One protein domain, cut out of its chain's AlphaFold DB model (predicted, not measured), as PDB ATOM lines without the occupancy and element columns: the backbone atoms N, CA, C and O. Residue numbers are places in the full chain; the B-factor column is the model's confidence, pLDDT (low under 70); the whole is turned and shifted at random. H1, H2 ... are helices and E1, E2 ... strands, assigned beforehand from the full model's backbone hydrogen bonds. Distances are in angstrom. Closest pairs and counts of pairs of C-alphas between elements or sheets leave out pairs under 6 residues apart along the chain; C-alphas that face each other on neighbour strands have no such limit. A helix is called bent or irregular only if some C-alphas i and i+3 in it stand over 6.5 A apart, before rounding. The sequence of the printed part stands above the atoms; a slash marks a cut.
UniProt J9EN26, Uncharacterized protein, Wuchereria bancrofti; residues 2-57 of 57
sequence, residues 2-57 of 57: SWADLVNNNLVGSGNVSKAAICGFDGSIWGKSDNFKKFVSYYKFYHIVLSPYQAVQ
ATOM      1  N   SER A   2     156.469 148.364 156.110       90.14
ATOM      2  CA  SER A   2     157.688 148.038 155.364       90.14
ATOM      3  C   SER A   2     157.386 147.082 154.203       90.14
ATOM      4  O   SER A   2     156.370 146.385 154.199       90.14
ATOM      5  N   TRP A   3     158.288 146.991 153.225       91.37
ATOM      6  CA  TRP A   3     158.197 145.972 152.174       91.37
ATOM      7  C   TRP A   3     158.238 144.544 152.728       91.37
ATOM      8  O   TRP A   3     157.625 143.645 152.159       91.37
ATOM      9  N   ALA A   4     158.942 144.324 153.842       91.83
ATOM     10  CA  ALA A   4     158.963 143.030 154.513       91.83
ATOM     11  C   ALA A   4     157.583 142.672 155.090       91.83
ATOM     12  O   ALA A   4     157.136 141.542 154.911       91.83
ATOM     13  N   ASP A   5     156.870 143.639 155.682       92.66
ATOM     14  CA  ASP A   5     155.502 143.427 156.180       92.66
ATOM     15  C   ASP A   5     154.545 143.069 155.041       92.66
ATOM     16  O   ASP A   5     153.718 142.173 155.186       92.66
ATOM     17  N   LEU A   6     154.675 143.725 153.880       92.16
ATOM     18  CA  LEU A   6     153.866 143.396 152.703       92.16
ATOM     19  C   LEU A   6     154.089 141.948 152.256       92.16
ATOM     20  O   LEU A   6     153.117 141.231 152.009       92.16
ATOM     21  N   VAL A   7     155.349 141.507 152.202       92.67
ATOM     22  CA  VAL A   7     155.709 140.125 151.859       92.67
ATOM     23  C   VAL A   7     155.160 139.138 152.888       92.67
ATOM     24  O   VAL A   7     154.557 138.131 152.515       92.67
ATOM     25  N   ASN A   8     155.343 139.417 154.175       92.47
ATOM     26  CA  ASN A   8     154.955 138.491 155.231       92.47
ATOM     27  C   ASN A   8     153.437 138.400 155.391       92.47
ATOM     28  O   ASN A   8     152.929 137.297 155.532       92.47
ATOM     29  N   ASN A   9     152.703 139.509 155.303       93.23
ATOM     30  CA  ASN A   9     151.259 139.512 155.548       93.23
ATOM     31  C   ASN A   9     150.449 139.084 154.320       93.23
ATOM     32  O   ASN A   9     149.475 138.352 154.459       93.23
ATOM     33  N   ASN A  10     150.850 139.511 153.117       91.03
ATOM     34  CA  ASN A  10     150.032 139.320 151.912       91.03
ATOM     35  C   ASN A  10     150.505 138.161 151.036       91.03
ATOM     36  O   ASN A  10     149.695 137.567 150.332       91.03
ATOM     37  N   LEU A  11     151.801 137.830 151.054       89.56
ATOM     38  CA  LEU A  11     152.324 136.717 150.261       89.56
ATOM     39  C   LEU A  11     152.437 135.467 151.127       89.56
ATOM     40  O   LEU A  11     151.673 134.526 150.931       89.56
ATOM     41  N   VAL A  12     153.328 135.472 152.121       91.80
ATOM     42  CA  VAL A  12     153.522 134.313 153.010       91.80
ATOM     43  C   VAL A  12     152.280 134.070 153.871       91.80
ATOM     44  O   VAL A  12     151.800 132.944 153.959       91.80
ATOM     45  N   GLY A  13     151.701 135.134 154.426       90.55
ATOM     46  CA  GLY A  13     150.504 135.090 155.266       90.55
ATOM     47  C   GLY A  13     149.244 134.637 154.531       90.55
ATOM     48  O   GLY A  13     148.309 134.175 155.175       90.55
ATOM     49  N   SER A  14     149.233 134.678 153.191       91.00
ATOM     50  CA  SER A  14     148.138 134.096 152.404       91.00
ATOM     51  C   SER A  14     148.132 132.563 152.410       91.00
ATOM     52  O   SER A  14     147.140 131.958 152.019       91.00
ATOM     53  N   GLY A  15     149.246 131.925 152.793       90.59
ATOM     54  CA  GLY A  15     149.419 130.471 152.734       90.59
ATOM     55  C   GLY A  15     149.706 129.910 151.335       90.59
ATOM     56  O   GLY A  15     150.007 128.727 151.211       90.59
ATOM     57  N   ASN A  16     149.676 130.736 150.283       88.52
ATOM     58  CA  ASN A  16     149.910 130.283 148.905       88.52
ATOM     59  C   ASN A  16     151.390 130.037 148.582       88.52
ATOM     60  O   ASN A  16     151.717 129.282 147.668       88.52
ATOM     61  N   VAL A  17     152.298 130.697 149.305       88.33
ATOM     62  CA  VAL A  17     153.746 130.574 149.114       88.33
ATOM     63  C   VAL A  17     154.447 130.449 150.459       88.33
ATOM     64  O   VAL A  17     154.080 131.101 151.429       88.33
ATOM     65  N   SER A  18     155.499 129.634 150.512       89.91
ATOM     66  CA  SER A  18     156.299 129.457 151.732       89.91
ATOM     67  C   SER A  18     157.378 130.527 151.901       89.91
ATOM     68  O   SER A  18     157.817 130.792 153.016       89.91
ATOM     69  N   LYS A  19     157.846 131.113 150.791       89.73
ATOM     70  CA  LYS A  19     158.909 132.121 150.748       89.73
ATOM     71  C   LYS A  19     158.659 133.084 149.597       89.73
ATOM     72  O   LYS A  19     158.341 132.659 148.490       89.73
ATOM     73  N   ALA A  20     158.871 134.366 149.847       90.25
ATOM     74  CA  ALA A  20     158.737 135.426 148.857       90.25
ATOM     75  C   ALA A  20     159.729 136.573 149.102       90.25
ATOM     76  O   ALA A  20     160.262 136.734 150.209       90.25
ATOM     77  N   ALA A  21     159.968 137.357 148.052       91.00
ATOM     78  CA  ALA A  21     160.708 138.608 148.089       91.00
ATOM     79  C   ALA A  21     160.222 139.557 146.989       91.00
ATOM     80  O   ALA A  21     159.775 139.114 145.932       91.00
ATOM     81  N   ILE A  22     160.355 140.854 147.242       89.53
ATOM     82  CA  ILE A  22     160.194 141.926 146.264       89.53
ATOM     83  C   ILE A  22     161.594 142.307 145.797       89.53
ATOM     84  O   ILE A  22     162.446 142.673 146.612       89.53
ATOM     85  N   CYS A  23     161.819 142.211 144.491       86.78
ATOM     86  CA  CYS A  23     163.092 142.533 143.864       86.78
ATOM     87  C   CYS A  23     162.910 143.662 142.848       86.78
ATOM     88  O   CYS A  23     161.948 143.651 142.081       86.78
ATOM     89  N   GLY A  24     163.861 144.592 142.811       83.24
ATOM     90  CA  GLY A  24     164.026 145.518 141.698       83.24
ATOM     91  C   GLY A  24     164.506 144.798 140.435       83.24
ATOM     92  O   GLY A  24     165.008 143.670 140.490       83.24
ATOM     93  N   PHE A  25     164.374 145.460 139.284       80.51
ATOM     94  CA  PHE A  25     164.849 144.944 137.990       80.51
ATOM     95  C   PHE A  25     166.373 144.759 137.933       80.51
ATOM     96  O   PHE A  25     166.867 143.931 137.175       80.51
ATOM     97  N   ASP A  26     167.109 145.491 138.767       83.48
ATOM     98  CA  ASP A  26     168.550 145.349 139.001       83.48
ATOM     99  C   ASP A  26     168.901 144.146 139.902       83.48
ATOM    100  O   ASP A  26     170.068 143.828 140.124       83.48
ATOM    101  N   GLY A  27     167.890 143.455 140.436       80.97
ATOM    102  CA  GLY A  27     168.046 142.334 141.350       80.97
ATOM    103  C   GLY A  27     168.253 142.727 142.814       80.97
ATOM    104  O   GLY A  27     168.503 141.814 143.617       80.97
ATOM    105  N   SER A  28     168.138 144.015 143.158       84.03
ATOM    106  CA  SER A  28     168.133 144.514 144.539       84.03
ATOM    107  C   SER A  28     166.898 144.015 145.287       84.03
ATOM    108  O   SER A  28     165.805 143.997 144.733       84.03
ATOM    109  N   ILE A  29     167.040 143.609 146.551       87.80
ATOM    110  CA  ILE A  29     165.917 143.122 147.370       87.80
ATOM    111  C   ILE A  29     165.349 144.286 148.179       87.80
ATOM    112  O   ILE A  29     166.066 144.882 148.978       87.80
ATOM    113  N   TRP A  30     164.065 144.590 147.997       91.30
ATOM    114  CA  TRP A  30     163.376 145.667 148.721       91.30
ATOM    115  C   TRP A  30     162.634 145.154 149.955       91.30
ATOM    116  O   TRP A  30     162.528 145.859 150.953       91.30
ATOM    117  N   GLY A  31     162.178 143.901 149.924       91.26
ATOM    118  CA  GLY A  31     161.578 143.211 151.062       91.26
ATOM    119  C   GLY A  31     161.640 141.707 150.857       91.26
ATOM    120  O   GLY A  31     161.571 141.233 149.725       91.26
ATOM    121  N   LYS A  32     161.797 140.940 151.934       92.31
ATOM    122  CA  LYS A  32     161.842 139.478 151.862       92.31
ATOM    123  C   LYS A  32     161.288 138.850 153.127       92.31
ATOM    124  O   LYS A  32     161.416 139.412 154.209       92.31
ATOM    125  N   SER A  33     160.758 137.649 152.957       92.25
ATOM    126  CA  SER A  33     160.451 136.744 154.060       92.25
ATOM    127  C   SER A  33     161.722 136.212 154.729       92.25
ATOM    128  O   SER A  33     162.827 136.234 154.156       92.25
ATOM    129  N   ASP A  34     161.572 135.725 155.957       89.84
ATOM    130  CA  ASP A  34     162.667 135.105 156.693       89.84
ATOM    131  C   ASP A  34     163.231 133.899 155.947       89.84
ATOM    132  O   ASP A  34     162.526 133.138 155.284       89.84
ATOM    133  N   ASN A  35     164.553 133.734 156.031       85.67
ATOM    134  CA  ASN A  35     165.280 132.663 155.347       85.67
ATOM    135  C   ASN A  35     165.064 132.602 153.819       85.67
ATOM    136  O   ASN A  35     165.368 131.578 153.192       85.67
ATOM    137  N   PHE A  36     164.581 133.684 153.192       85.21
ATOM    138  CA  PHE A  36     164.581 133.814 151.739       85.21
ATOM    139  C   PHE A  36     166.028 133.831 151.229       85.21
ATOM    140  O   PHE A  36     166.780 134.778 151.476       85.21
ATOM    141  N   LYS A  37     166.417 132.770 150.517       79.73
ATOM    142  CA  LYS A  37     167.689 132.681 149.798       79.73
ATOM    143  C   LYS A  37     167.416 132.995 148.332       79.73
ATOM    144  O   LYS A  37     166.642 132.288 147.692       79.73
ATOM    145  N   LYS A  38     168.059 134.037 147.798       68.35
ATOM    146  CA  LYS A  38     168.064 134.285 146.355       68.35
ATOM    147  C   LYS A  38     168.801 133.119 145.699       68.35
ATOM    148  O   LYS A  38     170.014 132.997 145.847       68.35
ATOM    149  N   PHE A  39     168.076 132.253 144.998       62.77
ATOM    150  CA  PHE A  39     168.710 131.307 144.091       62.77
ATOM    151  C   PHE A  39     169.230 132.117 142.904       62.77
ATOM    152  O   PHE A  39     168.459 132.539 142.049       62.77
ATOM    153  N   VAL A  40     170.537 132.372 142.861       53.49
ATOM    154  CA  VAL A  40     171.192 132.759 141.609       53.49
ATOM    155  C   VAL A  40     171.335 131.476 140.799       53.49
ATOM    156  O   VAL A  40     172.364 130.815 140.839       53.49
ATOM    157  N   SER A  41     170.256 131.057 140.140       50.99
ATOM    158  CA  SER A  41     170.318 129.996 139.141       50.99
ATOM    159  C   SER A  41     170.051 130.626 137.783       50.99
ATOM    160  O   SER A  41     168.978 131.176 137.553       50.99
ATOM    161  N   TYR A  42     171.030 130.533 136.882       43.16
ATOM    162  CA  TYR A  42     170.922 130.938 135.474       43.16
ATOM    163  C   TYR A  42     169.799 130.199 134.715       43.16
ATOM    164  O   TYR A  42     169.466 130.561 133.588       43.16
ATOM    165  N   TYR A  43     169.177 129.188 135.327       37.94
ATOM    166  CA  TYR A  43     168.079 128.425 134.753       37.94
ATOM    167  C   TYR A  43     166.733 128.927 135.275       37.94
ATOM    168  O   TYR A  43     166.276 128.533 136.342       37.94
ATOM    169  N   LYS A  44     166.134 129.824 134.484       39.38
ATOM    170  CA  LYS A  44     164.698 130.096 134.294       39.38
ATOM    171  C   LYS A  44     163.739 129.495 135.343       39.38
ATOM    172  O   LYS A  44     162.917 128.644 135.017       39.38
ATOM    173  N   PHE A  45     163.776 129.997 136.575       39.90
ATOM    174  CA  PHE A  45     162.617 129.926 137.464       39.90
ATOM    175  C   PHE A  45     161.789 131.188 137.237       39.90
ATOM    176  O   PHE A  45     162.317 132.297 137.251       39.90
ATOM    177  N   TYR A  46     160.501 131.021 136.951       38.85
ATOM    178  CA  TYR A  46     159.563 132.118 136.745       38.85
ATOM    179  C   TYR A  46     159.434 132.903 138.054       38.85
ATOM    180  O   TYR A  46     158.710 132.505 138.963       38.85
ATOM    181  N   HIS A  47     160.172 134.004 138.185       51.94
ATOM    182  CA  HIS A  47     159.938 134.946 139.267       51.94
ATOM    183  C   HIS A  47     158.616 135.654 138.974       51.94
ATOM    184  O   HIS A  47     158.516 136.395 137.996       51.94
ATOM    185  N   ILE A  48     157.609 135.459 139.826       54.81
ATOM    186  CA  ILE A  48     156.495 136.404 139.920       54.81
ATOM    187  C   ILE A  48     157.082 137.665 140.560       54.81
ATOM    188  O   ILE A  48     157.070 137.837 141.777       54.81
ATOM    189  N   VAL A  49     157.694 138.518 139.740       47.75
ATOM    190  CA  VAL A  49     158.032 139.883 140.136       47.75
ATOM    191  C   VAL A  49     156.731 140.662 140.038       47.75
ATOM    192  O   VAL A  49     156.327 141.081 138.954       47.75
ATOM    193  N   LEU A  50     156.035 140.817 141.163       49.16
ATOM    194  CA  LEU A  50     154.973 141.810 141.247       49.16
ATOM    195  C   LEU A  50     155.651 143.178 141.134       49.16
ATOM    196  O   LEU A  50     156.287 143.646 142.076       49.16
ATOM    197  N   SER A  51     155.573 143.786 139.949       42.88
ATOM    198  CA  SER A  51     155.898 145.200 139.771       42.88
ATOM    199  C   SER A  51     155.108 146.006 140.813       42.88
ATOM    200  O   SER A  51     153.888 145.839 140.892       42.88
ATOM    201  N   PRO A  52     155.747 146.877 141.614       47.34
ATOM    202  CA  PRO A  52     155.059 147.608 142.677       47.34
ATOM    203  C   PRO A  52     154.056 148.661 142.174       47.34
ATOM    204  O   PRO A  52     153.452 149.346 142.992       47.34
ATOM    205  N   TYR A  53     153.820 148.795 140.863       46.38
ATOM    206  CA  TYR A  53     152.960 149.859 140.334       46.38
ATOM    207  C   TYR A  53     151.457 149.689 140.629       46.38
ATOM    208  O   TYR A  53     150.695 150.613 140.374       46.38
ATOM    209  N   GLN A  54     150.994 148.546 141.143       47.38
ATOM    210  CA  GLN A  54     149.556 148.302 141.380       47.38
ATOM    211  C   GLN A  54     149.214 147.893 142.823       47.38
ATOM    212  O   GLN A  54     148.061 147.603 143.108       47.38
ATOM    213  N   ALA A  55     150.176 147.888 143.754       43.78
ATOM    214  CA  ALA A  55     149.898 147.584 145.166       43.78
ATOM    215  C   ALA A  55     149.541 148.829 146.007       43.78
ATOM    216  O   ALA A  55     149.373 148.718 147.218       43.78
ATOM    217  N   VAL A  56     149.457 150.011 145.384       37.70
ATOM    218  CA  VAL A  56     149.087 151.272 146.042       37.70
ATOM    219  C   VAL A  56     147.953 151.936 145.253       37.70
ATOM    220  O   VAL A  56     148.171 152.898 144.521       37.70
ATOM    221  N   GLN A  57     146.749 151.379 145.375       43.12
ATOM    222  CA  GLN A  57     145.478 152.091 145.215       43.12
ATOM    223  C   GLN A  57     144.553 151.687 146.358       43.12
ATOM    224  O   GLN A  57     144.631 150.508 146.773       43.12
TER     225      GLN A  57
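AT A GLANCE: This is residues 2 to 57 of the 57 residues of an uncharacterized protein of Wuchereria bancrofti (UniProt J9EN26). With little regular structure, this is a two-strand hairpin, E1 and E2, with one helix, H1, packed beside it and a long tail whose residues 39 to 46 stick out as a loop. The printed part has 56 residues, 19 of them in named elements, in the order H1, E1, E2; the class is mixed, the sheet antiparallel. It is compact, with a radius of gyration of the C-alphas of 11.3 A and spans of 33 by 23 by 17 A.

HOW THE PARTS SIT: E1, residues 21 to 23, and E2, residues 29 to 32, form a hairpin, antiparallel at 173 degrees; N 22 and O 31 are 2.8 A apart, within hydrogen-bond range. H1, residues 3 to 14, comes closest to E2 at the C-alphas of Ala 4 and Gly 31, 4.3 A, and to E1 at those of Val 7 and Ala 21, 6.4 A. In H1, 5 of 8 O i to N i+4 pairs are within range.

IN THESE COORDINATES: H1, 15.6 A long, begins at C-alpha 3 (158.197, 145.972, 152.174). H1 is neither bent nor irregular, but only just: C-alphas 9 and 12 are 6.2 A apart. E1 measures 6.2 A; E2, 7.1 A, ends at C-alpha 32 (161.842, 139.478, 151.862).

THE WHOLE: The C-alphas farthest apart, Tyr 42 and Gln 57, are 34.5 A apart. The printed part has no cut. Residues 33 to 57 hold no named element; residues 38 to 57 have pLDDT under 70.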